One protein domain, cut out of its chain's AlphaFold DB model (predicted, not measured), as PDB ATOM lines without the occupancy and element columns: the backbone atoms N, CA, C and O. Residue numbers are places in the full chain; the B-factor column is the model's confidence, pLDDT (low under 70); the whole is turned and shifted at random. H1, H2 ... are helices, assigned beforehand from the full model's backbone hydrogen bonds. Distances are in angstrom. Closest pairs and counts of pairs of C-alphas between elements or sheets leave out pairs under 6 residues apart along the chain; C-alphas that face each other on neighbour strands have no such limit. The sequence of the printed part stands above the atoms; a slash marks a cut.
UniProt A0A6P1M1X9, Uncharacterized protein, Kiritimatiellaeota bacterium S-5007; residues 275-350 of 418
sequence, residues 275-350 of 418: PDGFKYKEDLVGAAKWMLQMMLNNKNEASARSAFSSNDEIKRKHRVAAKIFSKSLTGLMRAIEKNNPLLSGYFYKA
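Overview. This is residues 275 to 350 of the 418 residues of an uncharacterized protein of Kiritimatiellaeota bacterium S-5007 (UniProt A0A6P1M1X9). One long helix, H1, has the shorter helices H4, H5 and H2 packed across it at three places: H4 near its start, H5 nearly at right angles farther along, and H2 on its last part. H3 makes a corner with H4 at the rim, and the unnamed residues 340 to 350 run from the end of H5 back toward the end of H1. The printed part has 76 residues with five named helices, H1 to H5 in order along the chain, and no named strand; the class is all helix. It is compact, with a radius of gyration of the C-alphas of 11.5 A, and spans 30 by 25 by 18 A.

Arrangement. H1, residues 281 to 297, is the hub and touches three other helices. With residues 290 to 297 alone it touches H2, residues 301 to 309, at a steep tilt of 50 degrees, opposite ways; the closest C-alphas, of Met 294 and Ala 304, are 5.0 A apart. H3, residues 312 to 317, is close to H1 but not clearly touching it, at a shallow tilt of 27 degrees, opposite ways, with the closest C-alphas, of Ala 287 and Ile 314, 7.4 A apart. H4, residues 319 to 325, touches residues 283 to 287 of H1 alone, at a steep tilt of 63 degrees; the closest C-alphas, of Leu 284 and Ala 321, are 6.1 A apart. H3 and H4 only just touch, and only at the corner by their link, with 3 pairs of C-alphas within 8 A; the closest, of Lys 315 and Ala 322, are 5.5 A apart. H5, residues 329 to 339, touches residues 288 to 295 of H1 alone and stands about perpendicular to it, at 88 degrees; the closest C-alphas, of Leu 292 and Ile 336, are 6.9 A apart. The packing of H1 with H2, H4 and H5 is crossed, with no shallow tilt among these pairs. H3 and H5 are apart. Every O i to N i+4 pair is within hydrogen-bond range in H2, H3, H4 and H5, and 11 of 13 are in H1.

Along the chain. H1 begins with C-alpha 281 at (-33.390, 20.036, -9.212), ends with C-alpha 297 at (-38.039, 43.290, -14.443), and is 24.3 A long from first to last C-alpha. H2 is 12.2 A long, H3 8.6 A, H4 9.8 A and H5 15.4 A. H5 ends with C-alpha 339 at (-41.344, 26.284, -19.961).

Size, cuts and confidence. The C-alphas farthest apart, of Lys 279 and Ala 350, are 31.6 A apart. The printed part has no cut, and the four links between the helices are tight. The mean pLDDT of the printed part is 78.4; residues 275 to 284, 315 and 318 to 327 are under 70.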
ATOM      1  N   PRO A 275     -34.666  22.112 -16.795       58.22
ATOM      2  CA  PRO A 275     -33.831  22.332 -17.960       58.22
ATOM      3  C   PRO A 275     -33.150  21.010 -18.345       58.22
ATOM      4  O   PRO A 275     -32.526  20.349 -17.508       58.22
ATOM      5  N   ASP A 276     -33.280  20.629 -19.616       55.12
ATOM      6  CA  ASP A 276     -32.661  19.427 -20.178       55.12
ATOM      7  C   ASP A 276     -31.147  19.426 -19.876       55.12
ATOM      8  O   ASP A 276     -30.438  20.390 -20.174       55.12
ATOM      9  N   GLY A 277     -30.642  18.351 -19.260       52.03
ATOM     10  CA  GLY A 277     -29.210  18.172 -18.976       52.03
ATOM     11  C   GLY A 277     -28.711  18.656 -17.608       52.03
ATOM     12  O   GLY A 277     -27.505  18.610 -17.362       52.03
ATOM     13  N   PHE A 278     -29.589  19.073 -16.690       56.72
ATOM     14  CA  PHE A 278     -29.176  19.506 -15.353       56.72
ATOM     15  C   PHE A 278     -29.540  18.483 -14.259       56.72
ATOM     16  O   PHE A 278     -30.694  18.101 -14.102       56.72
ATOM     17  N   LYS A 279     -28.543  18.048 -13.469       52.88
ATOM     18  CA  LYS A 279     -28.680  16.981 -12.451       52.88
ATOM     19  C   LYS A 279     -29.255  17.417 -11.089       52.88
ATOM     20  O   LYS A 279     -29.607  16.545 -10.304       52.88
ATOM     21  N   TYR A 280     -29.340  18.716 -10.782       56.66
ATOM     22  CA  TYR A 280     -29.628  19.211  -9.421       56.66
ATOM     23  C   TYR A 280     -30.917  20.039  -9.361       56.66
ATOM     24  O   TYR A 280     -30.883  21.246  -9.562       56.66
ATOM     25  N   LYS A 281     -32.063  19.403  -9.094       61.91
ATOM     26  CA  LYS A 281     -33.390  20.036  -9.212       61.91
ATOM     27  C   LYS A 281     -33.605  21.213  -8.241       61.91
ATOM     28  O   LYS A 281     -34.103  22.252  -8.655       61.91
ATOM     29  N   GLU A 282     -33.190  21.096  -6.983       64.25
ATOM     30  CA  GLU A 282     -33.512  22.081  -5.929       64.25
ATOM     31  C   GLU A 282     -32.730  23.401  -6.055       64.25
ATOM     32  O   GLU A 282     -33.328  24.480  -6.052       64.25
ATOM     33  N   ASP A 283     -31.411  23.336  -6.259       62.09
ATOM     34  CA  ASP A 283     -30.559  24.528  -6.429       62.09
ATOM     35  C   ASP A 283     -30.898  25.325  -7.699       62.09
ATOM     36  O   ASP A 283     -30.672  26.539  -7.773       62.09
ATOM     37  N   LEU A 284     -31.453  24.650  -8.709       69.44
ATOM     38  CA  LEU A 284     -31.856  25.275  -9.965       69.44
ATOM     39  C   LEU A 284     -33.190  25.992  -9.848       69.44
ATOM     40  O   LEU A 284     -33.323  27.050 -10.453       69.44
ATOM     41  N   VAL A 285     -34.142  25.488  -9.059       74.56
ATOM     42  CA  VAL A 285     -35.436  26.160  -8.849       74.56
ATOM     43  C   VAL A 285     -35.226  27.549  -8.249       74.56
ATOM     44  O   VAL A 285     -35.815  28.521  -8.723       74.56
ATOM     45  N   GLY A 286     -34.332  27.673  -7.261       76.38
ATOM     46  CA  GLY A 286     -33.984  28.967  -6.669       76.38
ATOM     47  C   GLY A 286     -33.438  29.946  -7.709       76.38
ATOM     48  O   GLY A 286     -33.961  31.045  -7.884       76.38
ATOM     49  N   ALA A 287     -32.429  29.531  -8.471       77.81
ATOM     50  CA  ALA A 287     -31.831  30.373  -9.500       77.81
ATOM     51  C   ALA A 287     -32.768  30.669 -10.684       77.81
ATOM     52  O   ALA A 287     -32.746  31.776 -11.219       77.81
ATOM     53  N   ALA A 288     -33.613  29.718 -11.077       81.00
ATOM     54  CA  ALA A 288     -34.612  29.900 -12.118       81.00
ATOM     55  C   ALA A 288     -35.686  30.904 -11.688       81.00
ATOM     56  O   ALA A 288     -36.057  31.768 -12.479       81.00
ATOM     57  N   LYS A 289     -36.110  30.870 -10.415       82.94
ATOM     58  CA  LYS A 289     -36.997  31.880  -9.823       82.94
ATOM     59  C   LYS A 289     -36.398  33.280  -9.915       82.94
ATOM     60  O   LYS A 289     -37.067  34.200 -10.385       82.94
ATOM     61  N   TRP A 290     -35.135  33.434  -9.527       84.75
ATOM     62  CA  TRP A 290     -34.432  34.712  -9.627       84.75
ATOM     63  C   TRP A 290     -34.255  35.178 -11.072       84.75
ATOM     64  O   TRP A 290     -34.517  36.339 -11.381       84.75
ATOM     65  N   MET A 291     -33.843  34.287 -11.975       87.62
ATOM     66  CA  MET A 291     -33.678  34.634 -13.385       87.62
ATOM     67  C   MET A 291     -35.011  35.034 -14.016       87.62
ATOM     68  O   MET A 291     -35.065  36.052 -14.700       87.62
ATOM     69  N   LEU A 292     -36.096  34.308 -13.739       88.25
ATOM     70  CA  LEU A 292     -37.436  34.661 -14.204       88.25
ATOM     71  C   LEU A 292     -37.841  36.065 -13.721       88.25
ATOM     72  O   LEU A 292     -38.305  36.875 -14.523       88.25
ATOM     73  N   GLN A 293     -37.595  36.404 -12.450       87.81
ATOM     74  CA  GLN A 293     -37.818  37.770 -11.957       87.81
ATOM     75  C   GLN A 293     -36.974  38.801 -12.721       87.81
ATOM     76  O   GLN A 293     -37.494  39.831 -13.145       87.81
ATOM     77  N   MET A 294     -35.688  38.528 -12.962       90.00
ATOM     78  CA  MET A 294     -34.837  39.438 -13.737       90.00
ATOM     79  C   MET A 294     -35.335  39.595 -15.174       90.00
ATOM     80  O   MET A 294     -35.330  40.714 -15.685       90.00
ATOM     81  N   MET A 295     -35.799  38.519 -15.812       91.38
ATOM     82  CA  MET A 295     -36.379  38.553 -17.154       91.38
ATOM     83  C   MET A 295     -37.631  39.434 -17.205       91.38
ATOM     84  O   MET A 295     -37.778  40.197 -18.153       91.38
ATOM     85  N   LEU A 296     -38.500  39.399 -16.191       89.62
ATOM     86  CA  LEU A 296     -39.693  40.256 -16.123       89.62
ATOM     87  C   LEU A 296     -39.361  41.727 -15.812       89.62
ATOM     88  O   LEU A 296     -39.992  42.645 -16.345       89.62
ATOM     89  N   ASN A 297     -38.347  41.960 -14.976       88.12
ATOM     90  CA  ASN A 297     -38.039  43.290 -14.443       88.12
ATOM     91  C   ASN A 297     -37.167  44.144 -15.367       88.12
ATOM     92  O   ASN A 297     -37.099  45.362 -15.213       88.12
ATOM     93  N   ASN A 298     -36.495  43.524 -16.330       90.88
ATOM     94  CA  ASN A 298     -35.543  44.197 -17.200       90.88
ATOM     95  C   ASN A 298     -36.138  44.551 -18.562       90.88
ATOM     96  O   ASN A 298     -37.142  43.988 -18.981       90.88
ATOM     97  N   LYS A 299     -35.510  45.501 -19.261       89.81
ATOM     98  CA  LYS A 299     -35.959  46.004 -20.575       89.81
ATOM     99  C   LYS A 299     -35.372  45.250 -21.774       89.81
ATOM    100  O   LYS A 299     -35.727  45.527 -22.913       89.81
ATOM    101  N   ASN A 300     -34.380  44.398 -21.532       92.06
ATOM    102  CA  ASN A 300     -33.746  43.548 -22.533       92.06
ATOM    103  C   ASN A 300     -33.038  42.369 -21.849       92.06
ATOM    104  O   ASN A 300     -32.793  42.373 -20.640       92.06
ATOM    105  N   GLU A 301     -32.698  41.362 -22.647       92.00
ATOM    106  CA  GLU A 301     -31.979  40.170 -22.201       92.00
ATOM    107  C   GLU A 301     -30.611  40.502 -21.581       92.00
ATOM    108  O   GLU A 301     -30.247  39.939 -20.548       92.00
ATOM    109  N   ALA A 302     -29.867  41.446 -22.163       90.44
ATOM    110  CA  ALA A 302     -28.544  41.819 -21.670       90.44
ATOM    111  C   ALA A 302     -28.598  42.400 -20.246       90.44
ATOM    112  O   ALA A 302     -27.792  42.021 -19.395       90.44
ATOM    113  N   SER A 303     -29.573  43.265 -19.952       90.25
ATOM    114  CA  SER A 303     -29.727  43.851 -18.623       90.25
ATOM    115  C   SER A 303     -30.248  42.830 -17.610       90.25
ATOM    116  O   SER A 303     -29.784  42.835 -16.475       90.25
ATOM    117  N   ALA A 304     -31.099  41.882 -18.025       90.19
ATOM    118  CA  ALA A 304     -31.496  40.751 -17.179       90.19
ATOM    119  C   ALA A 304     -30.290  39.881 -16.780       90.19
ATOM    120  O   ALA A 304     -30.105  39.580 -15.600       90.19
ATOM    121  N   ARG A 305     -29.425  39.532 -17.745       88.38
ATOM    122  CA  ARG A 305     -28.182  38.785 -17.482       88.38
ATOM    123  C   ARG A 305     -27.242  39.548 -16.560       88.38
ATOM    124  O   ARG A 305     -26.674  38.953 -15.643       88.38
ATOM    125  N   SER A 306     -27.082  40.848 -16.805       87.44
ATOM    126  CA  SER A 306     -26.243  41.715 -15.981       87.44
ATOM    127  C   SER A 306     -26.752  41.751 -14.544       87.44
ATOM    128  O   SER A 306     -25.977  41.486 -13.635       87.44
ATOM    129  N   ALA A 307     -28.052  41.990 -14.345       87.19
ATOM    130  CA  ALA A 307     -28.676  42.067 -13.024       87.19
ATOM    131  C   ALA A 307     -28.566  40.746 -12.246       87.19
ATOM    132  O   ALA A 307     -28.267  40.747 -11.053       87.19
ATOM    133  N   PHE A 308     -28.735  39.611 -12.929       85.38
ATOM    134  CA  PHE A 308     -28.511  38.300 -12.325       85.38
ATOM    135  C   PHE A 308     -27.043  38.105 -11.913       85.38
ATOM    136  O   PHE A 308     -26.750  37.626 -10.819       85.38
ATOM    137  N   SER A 309     -26.104  38.500 -12.776       81.88
ATOM    138  CA  SER A 309     -24.665  38.307 -12.554       81.88
ATOM    139  C   SER A 309     -24.076  39.261 -11.514       81.88
ATOM    140  O   SER A 309     -23.068  38.937 -10.890       81.88
ATOM    141  N   SER A 310     -24.675  40.434 -11.311       82.25
ATOM    142  CA  SER A 310     -24.233  41.418 -10.319       82.25
ATOM    143  C   SER A 310     -24.794  41.167  -8.919       82.25
ATOM    144  O   SER A 310     -24.404  41.853  -7.984       82.25
ATOM    145  N   ASN A 311     -25.704  40.204  -8.748       78.69
ATOM    146  CA  ASN A 311     -26.331  39.937  -7.460       78.69
ATOM    147  C   ASN A 311     -25.478  38.971  -6.615       78.69
ATOM    148  O   ASN A 311     -25.464  37.754  -6.823       78.69
ATOM    149  N   ASP A 312     -24.759  39.524  -5.640       76.62
ATOM    150  CA  ASP A 312     -23.862  38.754  -4.773       76.62
ATOM    151  C   ASP A 312     -24.597  37.856  -3.774       76.62
ATOM    152  O   ASP A 312     -24.042  36.853  -3.320       76.62
ATOM    153  N   GLU A 313     -25.856  38.156  -3.459       72.25
ATOM    154  CA  GLU A 313     -26.695  37.287  -2.637       72.25
ATOM    155  C   GLU A 313     -27.018  35.986  -3.376       72.25
ATOM    156  O   GLU A 313     -26.861  34.908  -2.804       72.25
ATOM    157  N   ILE A 314     -27.363  36.060  -4.666       70.00
ATOM    158  CA  ILE A 314     -27.586  34.877  -5.514       70.00
ATOM    159  C   ILE A 314     -26.314  34.036  -5.596       70.00
ATOM    160  O   ILE A 314     -26.362  32.818  -5.414       70.00
ATOM    161  N   LYS A 315     -25.157  34.676  -5.810       69.62
ATOM    162  CA  LYS A 315     -23.870  33.966  -5.830       69.62
ATOM    163  C   LYS A 315     -23.583  33.272  -4.505       69.62
ATOM    164  O   LYS A 315     -22.997  32.197  -4.521       69.62
ATOM    165  N   ARG A 316     -23.974  33.870  -3.376       72.44
ATOM    166  CA  ARG A 316     -23.733  33.337  -2.029       72.44
ATOM    167  C   ARG A 316     -24.704  32.215  -1.660       72.44
ATOM    168  O   ARG A 316     -24.251  31.178  -1.186       72.44
ATOM    169  N   LYS A 317     -26.006  32.410  -1.891       70.44
ATOM    170  CA  LYS A 317     -27.077  31.454  -1.559       70.44
ATOM    171  C   LYS A 317     -27.139  30.280  -2.533       70.44
ATOM    172  O   LYS A 317     -27.447  29.171  -2.121       70.44
ATOM    173  N   HIS A 318     -26.784  30.494  -3.799       68.31
ATOM    174  CA  HIS A 318     -26.853  29.478  -4.846       68.31
ATOM    175  C   HIS A 318     -25.504  29.323  -5.562       68.31
ATOM    176  O   HIS A 318     -25.414  29.410  -6.786       68.31
ATOM    177  N   ARG A 319     -24.420  29.089  -4.805       66.25
ATOM    178  CA  ARG A 319     -23.046  28.957  -5.349       66.25
ATOM    179  C   ARG A 319     -22.946  27.921  -6.471       66.25
ATOM    180  O   ARG A 319     -22.254  28.156  -7.461       66.25
ATOM    181  N   VAL A 320     -23.640  26.792  -6.319       65.31
ATOM    182  CA  VAL A 320     -23.682  25.704  -7.309       65.31
ATOM    183  C   VAL A 320     -24.330  26.193  -8.601       65.31
ATOM    184  O   VAL A 320     -23.712  26.121  -9.663       65.31
ATOM    185  N   ALA A 321     -25.518  26.787  -8.499       63.88
ATOM    186  CA  ALA A 321     -26.207  27.413  -9.617       63.88
ATOM    187  C   ALA A 321     -25.349  28.497 -10.286       63.88
ATOM    188  O   ALA A 321     -25.161  28.463 -11.495       63.88
ATOM    189  N   ALA A 322     -24.754  29.420  -9.527       63.78
ATOM    190  CA  ALA A 322     -23.917  30.490 -10.069       63.78
ATOM    191  C   ALA A 322     -22.713  29.943 -10.857       63.78
ATOM    192  O   ALA A 322     -22.391  30.440 -11.940       63.78
ATOM    193  N   LYS A 323     -22.083  28.867 -10.363       65.75
ATOM    194  CA  LYS A 323     -20.984  28.180 -11.056       65.75
ATOM    195  C   LYS A 323     -21.464  27.509 -12.347       65.75
ATOM    196  O   LYS A 323     -20.799  27.636 -13.373       65.75
ATOM    197  N   ILE A 324     -22.622  26.853 -12.320       63.62
ATOM    198  CA  ILE A 324     -23.244  26.232 -13.500       63.62
ATOM    199  C   ILE A 324     -23.622  27.304 -14.540       63.62
ATOM    200  O   ILE A 324     -23.322  27.168 -15.727       63.62
ATOM    201  N   PHE A 325     -24.221  28.410 -14.100       63.59
ATOM    202  CA  PHE A 325     -24.737  29.455 -14.978       63.59
ATOM    203  C   PHE A 325     -23.672  30.389 -15.528       63.59
ATOM    204  O   PHE A 325     -23.866  30.889 -16.633       63.59
ATOM    205  N   SER A 326     -22.514  30.537 -14.876       61.41
ATOM    206  CA  SER A 326     -21.375  31.276 -15.452       61.41
ATOM    207  C   SER A 326     -20.997  30.810 -16.869       61.41
ATOM    208  O   SER A 326     -20.449  31.585 -17.644       61.41
ATOM    209  N   LYS A 327     -21.354  29.569 -17.237       62.62
ATOM    210  CA  LYS A 327     -21.145  28.992 -18.571       62.62
ATOM    211  C   LYS A 327     -22.410  28.927 -19.447       62.62
ATOM    212  O   LYS A 327     -22.292  28.629 -20.628       62.62
ATOM    213  N   SER A 328     -23.612  29.167 -18.902       72.00
ATOM    214  CA  SER A 328     -24.891  28.799 -19.544       72.00
ATOM    215  C   SER A 328     -26.112  29.674 -19.161       72.00
ATOM    216  O   SER A 328     -27.248  29.198 -19.223       72.00
ATOM    217  N   LEU A 329     -25.949  30.955 -18.795       79.69
ATOM    218  CA  LEU A 329     -27.102  31.852 -18.533       79.69
ATOM    219  C   LEU A 329     -28.111  31.866 -19.695       79.69
ATOM    220  O   LEU A 329     -29.312  31.766 -19.466       79.69
ATOM    221  N   THR A 330     -27.625  31.885 -20.938       83.50
ATOM    222  CA  THR A 330     -28.463  31.785 -22.144       83.50
ATOM    223  C   THR A 330     -29.313  30.511 -22.162       83.50
ATOM    224  O   THR A 330     -30.474  30.548 -22.553       83.50
ATOM    225  N   GLY A 331     -28.748  29.375 -21.737       80.50
ATOM    226  CA  GLY A 331     -29.464  28.099 -21.673       80.50
ATOM    227  C   GLY A 331     -30.582  28.116 -20.631       80.50
ATOM    228  O   GLY A 331     -31.684  27.658 -20.920       80.50
ATOM    229  N   LEU A 332     -30.335  28.717 -19.461       81.06
ATOM    230  CA  LEU A 332     -31.357  28.891 -18.425       81.06
ATOM    231  C   LEU A 332     -32.509  29.769 -18.908       81.06
ATOM    232  O   LEU A 332     -33.667  29.407 -18.739       81.06
ATOM    233  N   MET A 333     -32.191  30.914 -19.513       87.56
ATOM    234  CA  MET A 333     -33.194  31.859 -20.009       87.56
ATOM    235  C   MET A 333     -34.072  31.205 -21.077       87.56
ATOM    236  O   MET A 333     -35.293  31.247 -20.967       87.56
ATOM    237  N   ARG A 334     -33.470  30.478 -22.026       87.12
ATOM    238  CA  ARG A 334     -34.217  29.700 -23.028       87.12
ATOM    239  C   ARG A 334     -35.077  28.600 -22.409       87.12
ATOM    240  O   ARG A 334     -36.186  28.365 -22.879       87.12
ATOM    241  N   ALA A 335     -34.591  27.917 -21.374       83.31
ATOM    242  CA  ALA A 335     -35.383  26.913 -20.667       83.31
ATOM    243  C   ALA A 335     -36.588  27.544 -19.951       83.31
ATOM    244  O   ALA A 335     -37.687  27.004 -20.034       83.31
ATOM    245  N   ILE A 336     -36.406  28.711 -19.319       86.94
ATOM    246  CA  ILE A 336     -37.496  29.492 -18.717       86.94
ATOM    247  C   ILE A 336     -38.528  29.874 -19.780       86.94
ATOM    248  O   ILE A 336     -39.716  29.655 -19.560       86.94
ATOM    249  N   GLU A 337     -38.090  30.400 -20.927       89.56
ATOM    250  CA  GLU A 337     -38.975  30.783 -22.035       89.56
ATOM    251  C   GLU A 337     -39.762  29.597 -22.589       89.56
ATOM    252  O   GLU A 337     -40.978  29.686 -22.755       89.56
ATOM    253  N   LYS A 338     -39.081  28.468 -22.822       86.44
ATOM    254  CA  LYS A 338     -39.690  27.220 -23.299       86.44
ATOM    255  C   LYS A 338     -40.730  26.690 -22.310       86.44
ATOM    256  O   LYS A 338     -41.775  26.211 -22.737       86.44
ATOM    257  N   ASN A 339     -40.449  26.774 -21.010       84.06
ATOM    258  CA  ASN A 339     -41.344  26.284 -19.961       84.06
ATOM    259  C   ASN A 339     -42.536  27.218 -19.709       84.06
ATOM    260  O   ASN A 339     -43.588  26.760 -19.276       84.06
ATOM    261  N   ASN A 340     -42.376  28.516 -19.992       85.88
ATOM    262  CA  ASN A 340     -43.354  29.565 -19.709       85.88
ATOM    263  C   ASN A 340     -43.788  30.323 -20.982       85.88
ATOM    264  O   ASN A 340     -43.629  31.548 -21.053       85.88
ATOM    265  N   PRO A 341     -44.371  29.649 -21.992       87.88
ATOM    266  CA  PRO A 341     -44.726  30.291 -23.259       87.88
ATOM    267  C   PRO A 341     -45.745  31.428 -23.085       87.88
ATOM    268  O   PRO A 341     -45.684  32.426 -23.803       87.88
ATOM    269  N   LEU A 342     -46.629  31.329 -22.089       87.44
ATOM    270  CA  LEU A 342     -47.639  32.347 -21.772       87.44
ATOM    271  C   LEU A 342     -47.039  33.642 -21.199       87.44
ATOM    272  O   LEU A 342     -47.649  34.703 -21.308       87.44
ATOM    273  N   LEU A 343     -45.824  33.574 -20.643       88.62
ATOM    274  CA  LEU A 343     -45.083  34.729 -20.128       88.62
ATOM    275  C   LEU A 343     -44.137  35.344 -21.171       88.62
ATOM    276  O   LEU A 343     -43.559  36.399 -20.919       88.62
ATOM    277  N   SER A 344     -43.985  34.733 -22.352       88.31
ATOM    278  CA  SER A 344     -43.068  35.213 -23.403       88.31
ATOM    279  C   SER A 344     -43.330  36.669 -23.796       88.31
ATOM    280  O   SER A 344     -42.405  37.460 -23.977       88.31
ATOM    281  N   GLY A 345     -44.607  37.057 -23.831       87.06
ATOM    282  CA  GLY A 345     -45.050  38.424 -24.069       87.06
ATOM    283  C   GLY A 345     -44.714  39.406 -22.945       87.06
ATOM    284  O   GLY A 345     -44.998  40.585 -23.107       87.06
ATOM    285  N   TYR A 346     -44.122  38.979 -21.835       88.81
ATOM    286  CA  TYR A 346     -43.792  39.814 -20.677       88.81
ATOM    287  C   TYR A 346     -42.296  39.899 -20.409       88.81
ATOM    288  O   TYR A 346     -41.841  40.863 -19.787       88.81
ATOM    289  N   PHE A 347     -41.524  38.936 -20.906       91.69
ATOM    290  CA  PHE A 347     -40.080  38.980 -20.772       91.69
ATOM    291  C   PHE A 347     -39.503  40.219 -21.440       91.69
ATOM    292  O   PHE A 347     -39.881  40.621 -22.540       91.69
ATOM    293  N   TYR A 348     -38.560  40.818 -20.727       92.19
ATOM    294  CA  TYR A 348     -37.759  41.939 -21.170       92.19
ATOM    295  C   TYR A 348     -38.556  43.217 -21.456       92.19
ATOM    296  O   TYR A 348     -38.150  44.033 -22.281       92.19
ATOM    297  N   LYS A 349     -39.693  43.414 -20.779       85.88
ATOM    298  CA  LYS A 349     -40.542  44.605 -20.952       85.88
ATOM    299  C   LYS A 349     -40.516  45.587 -19.784       85.88
ATOM    300  O   LYS A 349     -41.168  46.622 -19.875       85.88
ATOM    301  N   ALA A 350     -39.773  45.290 -18.715       83.00
ATOM    302  CA  ALA A 350     -39.692  46.112 -17.506       83.00
ATOM    303  C   ALA A 350     -41.071  46.494 -16.919       83.00
ATOM    304  O   ALA A 350     -41.278  47.622 -16.473       83.00
TER     305      ALA A 350